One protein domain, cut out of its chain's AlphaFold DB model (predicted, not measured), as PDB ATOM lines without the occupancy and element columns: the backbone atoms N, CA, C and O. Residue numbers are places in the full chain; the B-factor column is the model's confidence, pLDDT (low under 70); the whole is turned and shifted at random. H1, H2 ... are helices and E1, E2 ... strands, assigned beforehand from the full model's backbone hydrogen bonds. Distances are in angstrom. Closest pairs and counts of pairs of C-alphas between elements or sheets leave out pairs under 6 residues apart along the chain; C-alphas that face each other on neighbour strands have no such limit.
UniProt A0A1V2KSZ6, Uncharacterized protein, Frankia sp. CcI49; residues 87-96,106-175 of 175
ATOM      1  N   ASN A  87     426.435 585.706 390.414       40.78
ATOM      2  CA  ASN A  87     427.667 585.056 390.819       40.78
ATOM      3  C   ASN A  87     428.378 584.493 389.560       40.78
ATOM      4  O   ASN A  87     427.745 583.766 388.790       40.78
ATOM      5  N   PRO A  88     429.651 584.853 389.297       46.03
ATOM      6  CA  PRO A  88     430.383 584.399 388.114       46.03
ATOM      7  C   PRO A  88     430.521 582.872 388.047       46.03
ATOM      8  O   PRO A  88     430.714 582.344 386.957       46.03
ATOM      9  N   ASP A  89     430.344 582.167 389.170       45.09
ATOM     10  CA  ASP A  89     430.273 580.702 389.221       45.09
ATOM     11  C   ASP A  89     428.967 580.130 388.635       45.09
ATOM     12  O   ASP A  89     428.895 578.944 388.314       45.09
ATOM     13  N   LEU A  90     427.928 580.962 388.493       45.59
ATOM     14  CA  LEU A  90     426.627 580.610 387.906       45.59
ATOM     15  C   LEU A  90     426.550 580.948 386.414       45.59
ATOM     16  O   LEU A  90     425.694 580.426 385.703       45.59
ATOM     17  N   SER A  91     427.444 581.815 385.930       46.59
ATOM     18  CA  SER A  91     427.592 582.086 384.504       46.59
ATOM     19  C   SER A  91     428.482 581.006 383.906       46.59
ATOM     20  O   SER A  91     429.650 580.873 384.273       46.59
ATOM     21  N   GLY A  92     427.936 580.212 382.985       46.56
ATOM     22  CA  GLY A  92     428.700 579.211 382.257       46.56
ATOM     23  C   GLY A  92     429.968 579.836 381.691       46.56
ATOM     24  O   GLY A  92     429.927 580.817 380.951       46.56
ATOM     25  N   ARG A  93     431.094 579.273 382.139       42.50
ATOM     26  CA  ARG A  93     432.482 579.531 381.742       42.50
ATOM     27  C   ARG A  93     432.590 580.386 380.477       42.50
ATOM     28  O   ARG A  93     432.374 579.902 379.367       42.50
ATOM     29  N   VAL A  94     432.999 581.642 380.647       46.72
ATOM     30  CA  VAL A  94     433.470 582.480 379.541       46.72
ATOM     31  C   VAL A  94     434.606 581.723 378.861       46.72
ATOM     32  O   VAL A  94     435.650 581.506 379.472       46.72
ATOM     33  N   LEU A  95     434.406 581.298 377.612       42.69
ATOM     34  CA  LEU A  95     435.489 580.794 376.771       42.69
ATOM     35  C   LEU A  95     436.469 581.954 376.555       42.69
ATOM     36  O   LEU A  95     436.111 582.918 375.870       42.69
ATOM     37  N   PRO A  96     437.692 581.906 377.114       44.22
ATOM     38  CA  PRO A  96     438.679 582.923 376.823       44.22
ATOM     39  C   PRO A  96     439.060 582.749 375.355       44.22
ATOM     40  O   PRO A  96     439.642 581.734 374.971       44.22
ATOM     41  N   PRO A 106     427.545 581.396 372.187       43.97
ATOM     42  CA  PRO A 106     426.355 580.913 371.499       43.97
ATOM     43  C   PRO A 106     425.234 580.606 372.508       43.97
ATOM     44  O   PRO A 106     425.537 580.104 373.595       43.97
ATOM     45  N   PRO A 107     423.954 580.877 372.181       47.91
ATOM     46  CA  PRO A 107     422.838 580.543 373.062       47.91
ATOM     47  C   PRO A 107     422.921 579.077 373.509       47.91
ATOM     48  O   PRO A 107     423.025 578.185 372.669       47.91
ATOM     49  N   GLY A 108     422.911 578.829 374.822       49.69
ATOM     50  CA  GLY A 108     422.978 577.477 375.389       49.69
ATOM     51  C   GLY A 108     424.388 576.965 375.702       49.69
ATOM     52  O   GLY A 108     424.512 575.921 376.335       49.69
ATOM     53  N   VAL A 109     425.442 577.694 375.324       52.56
ATOM     54  CA  VAL A 109     426.835 577.410 375.733       52.56
ATOM     55  C   VAL A 109     427.239 578.254 376.952       52.56
ATOM     56  O   VAL A 109     428.179 577.918 377.665       52.56
ATOM     57  N   ASP A 110     426.480 579.314 377.241       66.88
ATOM     58  CA  ASP A 110     426.640 580.221 378.385       66.88
ATOM     59  C   ASP A 110     426.121 579.630 379.700       66.88
ATOM     60  O   ASP A 110     426.184 580.277 380.740       66.88
ATOM     61  N   GLY A 111     425.589 578.405 379.669       74.19
ATOM     62  CA  GLY A 111     424.989 577.762 380.835       74.19
ATOM     63  C   GLY A 111     423.715 578.451 381.326       74.19
ATOM     64  O   GLY A 111     423.198 578.048 382.362       74.19
ATOM     65  N   CYS A 112     423.194 579.440 380.592       80.19
ATOM     66  CA  CYS A 112     421.999 580.186 380.961       80.19
ATOM     67  C   CYS A 112     420.743 579.548 380.357       80.19
ATOM     68  O   CYS A 112     420.696 579.134 379.189       80.19
ATOM     69  N   ASP A 113     419.685 579.522 381.146       83.56
ATOM     70  CA  ASP A 113     418.328 579.288 380.721       83.56
ATOM     71  C   ASP A 113     417.630 580.623 380.483       83.56
ATOM     72  O   ASP A 113     417.528 581.465 381.370       83.56
ATOM     73  N   ARG A 114     417.176 580.814 379.244       86.81
ATOM     74  CA  ARG A 114     416.510 582.037 378.781       86.81
ATOM     75  C   ARG A 114     414.992 581.874 378.732       86.81
ATOM     76  O   ARG A 114     414.304 582.749 378.219       86.81
ATOM     77  N   ASN A 115     414.475 580.761 379.254       90.25
ATOM     78  CA  ASN A 115     413.042 580.529 379.395       90.25
ATOM     79  C   ASN A 115     412.422 581.307 380.564       90.25
ATOM     80  O   ASN A 115     411.210 581.219 380.751       90.25
ATOM     81  N   TYR A 116     413.217 582.077 381.314       88.88
ATOM     82  CA  TYR A 116     412.779 582.841 382.478       88.88
ATOM     83  C   TYR A 116     413.261 584.291 382.395       88.88
ATOM     84  O   TYR A 116     414.371 584.574 381.937       88.88
ATOM     85  N   VAL A 117     412.422 585.207 382.862       89.94
ATOM     86  CA  VAL A 117     412.707 586.643 382.979       89.94
ATOM     87  C   VAL A 117     412.258 587.149 384.346       89.94
ATOM     88  O   VAL A 117     411.513 586.459 385.041       89.94
ATOM     89  N   ASP A 118     412.672 588.354 384.723       90.12
ATOM     90  CA  ASP A 118     412.140 589.036 385.900       90.12
ATOM     91  C   ASP A 118     410.613 589.167 385.818       90.12
ATOM     92  O   ASP A 118     410.059 589.586 384.791       90.12
ATOM     93  N   ALA A 119     409.917 588.810 386.898       91.31
ATOM     94  CA  ALA A 119     408.459 588.859 386.911       91.31
ATOM     95  C   ALA A 119     407.887 590.290 386.870       91.31
ATOM     96  O   ALA A 119     406.747 590.461 386.417       91.31
ATOM     97  N   SER A 120     408.661 591.287 387.308       85.94
ATOM     98  CA  SER A 120     408.262 592.684 387.505       85.94
ATOM     99  C   SER A 120     408.571 593.574 386.302       85.94
ATOM    100  O   SER A 120     407.753 594.427 385.964       85.94
ATOM    101  N   ASP A 121     409.727 593.405 385.656       74.38
ATOM    102  CA  ASP A 121     410.213 594.357 384.646       74.38
ATOM    103  C   ASP A 121     410.714 593.725 383.335       74.38
ATOM    104  O   ASP A 121     411.305 594.407 382.495       74.38
ATOM    105  N   THR A 122     410.405 592.443 383.097       72.62
ATOM    106  CA  THR A 122     410.726 591.677 381.870       72.62
ATOM    107  C   THR A 122     412.215 591.588 381.532       72.62
ATOM    108  O   THR A 122     412.583 591.106 380.456       72.62
ATOM    109  N   ARG A 123     413.098 592.018 382.441       78.94
ATOM    110  CA  ARG A 123     414.539 591.904 382.241       78.94
ATOM    111  C   ARG A 123     414.929 590.440 382.142       78.94
ATOM    112  O   ARG A 123     414.467 589.591 382.898       78.94
ATOM    113  N   THR A 124     415.794 590.133 381.185       75.19
ATOM    114  CA  THR A 124     416.291 588.770 381.010       75.19
ATOM    115  C   THR A 124     417.394 588.503 382.026       75.19
ATOM    116  O   THR A 124     418.433 589.164 381.997       75.19
ATOM    117  N   PHE A 125     417.183 587.522 382.901       73.62
ATOM    118  CA  PHE A 125     418.230 587.008 383.777       73.62
ATOM    119  C   PHE A 125     418.963 585.839 383.119       73.62
ATOM    120  O   PHE A 125     418.396 585.104 382.310       73.62
ATOM    121  N   CYS A 126     420.228 585.638 383.489       80.00
ATOM    122  CA  CYS A 126     420.879 584.349 383.278       80.00
ATOM    123  C   CYS A 126     420.497 583.437 384.445       80.00
ATOM    124  O   CYS A 126     421.137 583.472 385.495       80.00
ATOM    125  N   VAL A 127     419.442 582.638 384.279       85.88
ATOM    126  CA  VAL A 127     419.145 581.562 385.232       85.88
ATOM    127  C   VAL A 127     420.074 580.395 384.899       85.88
ATOM    128  O   VAL A 127     420.056 579.943 383.760       85.88
ATOM    129  N   PRO A 128     420.925 579.900 385.804       82.00
ATOM    130  CA  PRO A 128     421.830 578.805 385.467       82.00
ATOM    131  C   PRO A 128     421.037 577.538 385.123       82.00
ATOM    132  O   PRO A 128     420.028 577.255 385.748       82.00
ATOM    133  N   ARG A 129     421.482 576.749 384.142       81.69
ATOM    134  CA  ARG A 129     420.878 575.441 383.802       81.69
ATOM    135  C   ARG A 129     421.315 574.319 384.735       81.69
ATOM    136  O   ARG A 129     420.698 573.261 384.769       81.69
ATOM    137  N   VAL A 130     422.434 574.524 385.421       75.56
ATOM    138  CA  VAL A 130     423.079 573.535 386.279       75.56
ATOM    139  C   VAL A 130     423.328 574.186 387.627       75.56
ATOM    140  O   VAL A 130     423.864 575.291 387.696       75.56
ATOM    141  N   ALA A 131     422.937 573.498 388.695       68.31
ATOM    142  CA  ALA A 131     423.188 573.963 390.047       68.31
ATOM    143  C   ALA A 131     424.700 573.991 390.349       68.31
ATOM    144  O   ALA A 131     425.437 573.112 389.884       68.31
ATOM    145  N   PRO A 132     425.184 574.948 391.159       69.19
ATOM    146  CA  PRO A 132     426.531 574.869 391.709       69.19
ATOM    147  C   PRO A 132     426.693 573.593 392.552       69.19
ATOM    148  O   PRO A 132     425.730 573.061 393.109       69.19
ATOM    149  N   ALA A 133     427.923 573.081 392.633       68.88
ATOM    150  CA  ALA A 133     428.204 571.801 393.276       68.88
ATOM    151  C   ALA A 133     427.659 571.744 394.717       68.88
ATOM    152  O   ALA A 133     427.918 572.632 395.527       68.88
ATOM    153  N   GLY A 134     426.919 570.678 395.034       73.06
ATOM    154  CA  GLY A 134     426.356 570.455 396.367       73.06
ATOM    155  C   GLY A 134     425.062 571.218 396.668       73.06
ATOM    156  O   GLY A 134     424.571 571.124 397.791       73.06
ATOM    157  N   ARG A 135     424.486 571.940 395.698       76.06
ATOM    158  CA  ARG A 135     423.160 572.557 395.824       76.06
ATOM    159  C   ARG A 135     422.195 572.054 394.759       76.06
ATOM    160  O   ARG A 135     422.604 571.606 393.693       76.06
ATOM    161  N   THR A 136     420.906 572.163 395.064       83.88
ATOM    162  CA  THR A 136     419.819 572.010 394.097       83.88
ATOM    163  C   THR A 136     419.481 573.378 393.521       83.88
ATOM    164  O   THR A 136     419.533 574.389 394.223       83.88
ATOM    165  N   LEU A 137     419.165 573.408 392.230       84.94
ATOM    166  CA  LEU A 137     418.650 574.593 391.564       84.94
ATOM    167  C   LEU A 137     417.128 574.617 391.729       84.94
ATOM    168  O   LEU A 137     416.401 574.086 390.898       84.94
ATOM    169  N   ASP A 138     416.673 575.181 392.839       89.38
ATOM    170  CA  ASP A 138     415.264 575.310 393.203       89.38
ATOM    171  C   ASP A 138     414.899 576.776 393.484       89.38
ATOM    172  O   ASP A 138     415.741 577.678 393.440       89.38
ATOM    173  N   CYS A 139     413.619 577.033 393.760       91.31
ATOM    174  CA  CYS A 139     413.150 578.382 394.058       91.31
ATOM    175  C   CYS A 139     413.788 578.990 395.311       91.31
ATOM    176  O   CYS A 139     413.912 580.210 395.377       91.31
ATOM    177  N   ASP A 140     414.199 578.181 396.287       91.19
ATOM    178  CA  ASP A 140     414.836 578.695 397.500       91.19
ATOM    179  C   ASP A 140     416.237 579.212 397.176       91.19
ATOM    180  O   ASP A 140     416.553 580.362 397.472       91.19
ATOM    181  N   PHE A 141     417.032 578.430 396.441       88.38
ATOM    182  CA  PHE A 141     418.314 578.890 395.915       88.38
ATOM    183  C   PHE A 141     418.171 580.155 395.062       88.38
ATOM    184  O   PHE A 141     418.938 581.099 395.238       88.38
ATOM    185  N   LEU A 142     417.209 580.190 394.135       89.25
ATOM    186  CA  LEU A 142     417.035 581.330 393.230       89.25
ATOM    187  C   LEU A 142     416.642 582.609 393.978       89.25
ATOM    188  O   LEU A 142     417.125 583.684 393.620       89.25
ATOM    189  N   ARG A 143     415.835 582.505 395.040       89.94
ATOM    190  CA  ARG A 143     415.542 583.632 395.939       89.94
ATOM    191  C   ARG A 143     416.783 584.072 396.714       89.94
ATOM    192  O   ARG A 143     417.053 585.270 396.750       89.94
ATOM    193  N   ASP A 144     417.562 583.131 397.255       86.31
ATOM    194  CA  ASP A 144     418.797 583.432 397.999       86.31
ATOM    195  C   ASP A 144     419.781 584.269 397.163       86.31
ATOM    196  O   ASP A 144     420.445 585.167 397.683       86.31
ATOM    197  N   VAL A 145     419.884 583.981 395.859       83.00
ATOM    198  CA  VAL A 145     420.806 584.675 394.942       83.00
ATOM    199  C   VAL A 145     420.180 585.869 394.210       83.00
ATOM    200  O   VAL A 145     420.844 586.473 393.370       83.00
ATOM    201  N   GLY A 146     418.928 586.225 394.517       87.19
ATOM    202  CA  GLY A 146     418.250 587.394 393.945       87.19
ATOM    203  C   GLY A 146     417.797 587.233 392.489       87.19
ATOM    204  O   GLY A 146     417.671 588.222 391.776       87.19
ATOM    205  N   LEU A 147     417.563 585.997 392.043       86.88
ATOM    206  CA  LEU A 147     417.066 585.650 390.705       86.88
ATOM    207  C   LEU A 147     415.581 585.261 390.722       86.88
ATOM    208  O   LEU A 147     415.139 584.509 389.864       86.88
ATOM    209  N   ALA A 148     414.814 585.716 391.706       90.19
ATOM    210  CA  ALA A 148     413.381 585.470 391.827       90.19
ATOM    211  C   ALA A 148     412.686 586.727 392.379       90.19
ATOM    212  O   ALA A 148     413.330 587.490 393.106       90.19
ATOM    213  N   PRO A 149     411.394 586.961 392.078       93.19
ATOM    214  CA  PRO A 149     410.459 586.099 391.339       93.19
ATOM    215  C   PRO A 149     410.705 586.045 389.822       93.19
ATOM    216  O   PRO A 149     411.123 587.025 389.208       93.19
ATOM    217  N   LEU A 150     410.381 584.905 389.202       92.00
ATOM    218  CA  LEU A 150     410.595 584.668 387.771       92.00
ATOM    219  C   LEU A 150     409.281 584.520 387.017       92.00
ATOM    220  O   LEU A 150     408.348 583.887 387.496       92.00
ATOM    221  N   ARG A 151     409.232 585.035 385.792       93.75
ATOM    222  CA  ARG A 151     408.178 584.757 384.817       93.75
ATOM    223  C   ARG A 151     408.699 583.823 383.739       93.75
ATOM    224  O   ARG A 151     409.744 584.081 383.145       93.75
ATOM    225  N   VAL A 152     407.945 582.771 383.450       92.88
ATOM    226  CA  VAL A 152     408.257 581.836 382.368       92.88
ATOM    227  C   VAL A 152     407.909 582.487 381.027       92.88
ATOM    228  O   VAL A 152     406.823 583.028 380.856       92.88
ATOM    229  N   VAL A 153     408.821 582.462 380.061       91.19
ATOM    230  CA  VAL A 153     408.607 582.961 378.685       91.19
ATOM    231  C   VAL A 153     408.687 581.854 377.636       91.19
ATOM    232  O   VAL A 153     408.197 582.026 376.523       91.19
ATOM    233  N   GLY A 154     409.288 580.718 377.994       89.81
ATOM    234  CA  GLY A 154     409.410 579.535 377.149       89.81
ATOM    235  C   GLY A 154     408.861 578.294 377.847       89.81
ATOM    236  O   GLY A 154     407.774 578.321 378.416       89.81
ATOM    237  N   ALA A 155     409.615 577.201 377.798       89.06
ATOM    238  CA  ALA A 155     409.286 575.994 378.548       89.06
ATOM    239  C   ALA A 155     409.879 576.052 379.964       89.06
ATOM    240  O   ALA A 155     411.024 576.469 380.127       89.06
ATOM    241  N   ASP A 156     409.137 575.571 380.964       88.69
ATOM    242  CA  ASP A 156     409.638 575.360 382.330       88.69
ATOM    243  C   ASP A 156     410.583 574.143 382.381       88.69
ATOM    244  O   ASP A 156     410.243 573.053 382.830       88.69
ATOM    245  N   THR A 157     411.769 574.318 381.805       86.31
ATOM    246  CA  THR A 157     412.853 573.330 381.680       86.31
ATOM    247  C   THR A 157     413.540 572.986 382.995       86.31
ATOM    248  O   THR A 157     414.284 572.011 383.042       86.31
ATOM    249  N   LEU A 158     413.336 573.802 384.029       87.31
ATOM    250  CA  LEU A 158     413.923 573.637 385.357       87.31
ATOM    251  C   LEU A 158     412.891 573.129 386.372       87.31
ATOM    252  O   LEU A 158     413.240 572.928 387.530       87.31
ATOM    253  N   GLU A 159     411.641 572.925 385.938       90.81
ATOM    254  CA  GLU A 159     410.530 572.446 386.765       90.81
ATOM    255  C   GLU A 159     410.319 573.310 388.025       90.81
ATOM    256  O   GLU A 159     409.982 572.818 389.106       90.81
ATOM    257  N   LEU A 160     410.502 574.632 387.894       90.06
ATOM    258  CA  LEU A 160     410.415 575.583 389.011       90.06
ATOM    259  C   LEU A 160     408.981 575.761 389.522       90.06
ATOM    260  O   LEU A 160     408.770 576.286 390.616       90.06
ATOM    261  N   ALA A 161     407.984 575.300 388.764       87.81
ATOM    262  CA  ALA A 161     406.609 575.189 389.237       87.81
ATOM    263  C   ALA A 161     406.415 574.119 390.333       87.81
ATOM    264  O   ALA A 161     405.349 574.077 390.957       87.81
ATOM    265  N   GLY A 162     407.428 573.278 390.575       83.75
ATOM    266  CA  GLY A 162     407.416 572.197 391.552       83.75
ATOM    267  C   GLY A 162     407.078 570.834 390.943       83.75
ATOM    268  O   GLY A 162     406.568 570.719 389.830       83.75
ATOM    269  N   ALA A 163     407.353 569.773 391.707       77.50
ATOM    270  CA  ALA A 163     407.221 568.396 391.239       77.50
ATOM    271  C   ALA A 163     405.815 568.087 390.689       77.50
ATOM    272  O   ALA A 163     404.805 568.267 391.372       77.50
ATOM    273  N   GLY A 164     405.761 567.573 389.458       75.50
ATOM    274  CA  GLY A 164     404.516 567.153 388.806       75.50
ATOM    275  C   GLY A 164     403.675 568.293 388.228       75.50
ATOM    276  O   GLY A 164     402.574 568.042 387.735       75.50
ATOM    277  N   ARG A 165     404.183 569.529 388.253       84.19
ATOM    278  CA  ARG A 165     403.565 570.683 387.608       84.19
ATOM    279  C   ARG A 165     404.550 571.289 386.616       84.19
ATOM    280  O   ARG A 165     405.712 571.477 386.935       84.19
ATOM    281  N   GLN A 166     404.063 571.625 385.427       83.88
ATOM    282  CA  GLN A 166     404.822 572.397 384.450       83.88
ATOM    283  C   GLN A 166     404.204 573.792 384.360       83.88
ATOM    284  O   GLN A 166     402.989 573.903 384.171       83.88
ATOM    285  N   ALA A 167     405.006 574.843 384.535       90.00
ATOM    286  CA  ALA A 167     404.559 576.207 384.263       90.00
ATOM    287  C   ALA A 167     404.556 576.496 382.754       90.00
ATOM    288  O   ALA A 167     405.430 576.046 382.006       90.00
ATOM    289  N   GLY A 168     403.547 577.243 382.310       92.06
ATOM    290  CA  GLY A 168     403.435 577.732 380.941       92.06
ATOM    291  C   GLY A 168     403.993 579.150 380.781       92.06
ATOM    292  O   GLY A 168     404.198 579.856 381.770       92.06
ATOM    293  N   PRO A 169     404.204 579.616 379.537       93.06
ATOM    294  CA  PRO A 169     404.563 581.006 379.279       93.06
ATOM    295  C   PRO A 169     403.572 581.981 379.933       93.06
ATOM    296  O   PRO A 169     402.361 581.866 379.751       93.06
ATOM    297  N   GLY A 170     404.091 582.962 380.664       90.50
ATOM    298  CA  GLY A 170     403.338 583.969 381.408       90.50
ATOM    299  C   GLY A 170     403.208 583.680 382.903       90.50
ATOM    300  O   GLY A 170     403.043 584.639 383.665       90.50
ATOM    301  N   ASP A 171     403.342 582.418 383.324       94.31
ATOM    302  CA  ASP A 171     403.261 582.025 384.731       94.31
ATOM    303  C   ASP A 171     404.416 582.620 385.540       94.31
ATOM    304  O   ASP A 171     405.552 582.715 385.063       94.31
ATOM    305  N   VAL A 172     404.120 583.009 386.782       94.06
ATOM    306  CA  VAL A 172     405.125 583.457 387.749       94.06
ATOM    307  C   VAL A 172     405.457 582.299 388.685       94.06
ATOM    308  O   VAL A 172     404.566 581.712 389.299       94.06
ATOM    309  N   VAL A 173     406.744 581.984 388.789       93.12
ATOM    310  CA  VAL A 173     407.313 580.937 389.642       93.12
ATOM    311  C   VAL A 173     408.286 581.553 390.646       93.12
ATOM    312  O   VAL A 173     408.784 582.665 390.456       93.12
ATOM    313  N   CYS A 174     408.548 580.830 391.735       91.81
ATOM    314  CA  CYS A 174     409.435 581.274 392.815       91.81
ATOM    315  C   CYS A 174     409.046 582.623 393.457       91.81
ATOM    316  O   CYS A 174     409.920 583.357 393.918       91.81
ATOM    317  N   ALA A 175     407.746 582.937 393.490       87.38
ATOM    318  CA  ALA A 175     407.194 584.118 394.163       87.38
ATOM    319  C   ALA A 175     407.406 584.112 395.681       87.38
ATOM    320  O   ALA A 175     407.556 583.001 396.247       87.38
TER     321      ALA A 175
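What this domain is: This is residues 87 to 96 and 106 to 175 of the 175 residues of an uncharacterized protein of Frankia sp. CcI49 (UniProt A0A1V2KSZ6). With little regular structure, this is a compact body of wound loops on a small antiparallel strand pair, E1 and E2; the last stretch folds back so that residues 172 to 173 pair with E2. The 80 printed residues hold E1, H1 and E2 in that order, class mixed, with 12 residues in named elements. The radius of gyration of the C-alphas is 12.1 A, and the spans are 36 by 26 by 21 A.

How they stand to each other: Look at E1, residues 116 to 118, and E2, residues 150 to 152: they are antiparallel at 138 degrees, with N 117 and O 151 2.9 A apart, within hydrogen-bond range. In H1, residues 139 to 144, every O i to N i+4 pair is within range.

Where its parts are: Find C-alpha 116 at (412.779, 582.841, 382.478), where E1 begins; H1 runs 8.5 A from C-alpha 139, and E2 ends at C-alpha 152, (408.257, 581.836, 382.368).

The domain as a whole: Residues 97 to 105 are not printed, a gap of 13.6 A between C-alphas 96 and 106. The link E1 to H1 is long. Confidence is under 70 at residues 87 to 96, 106 to 110 and 131 to 133.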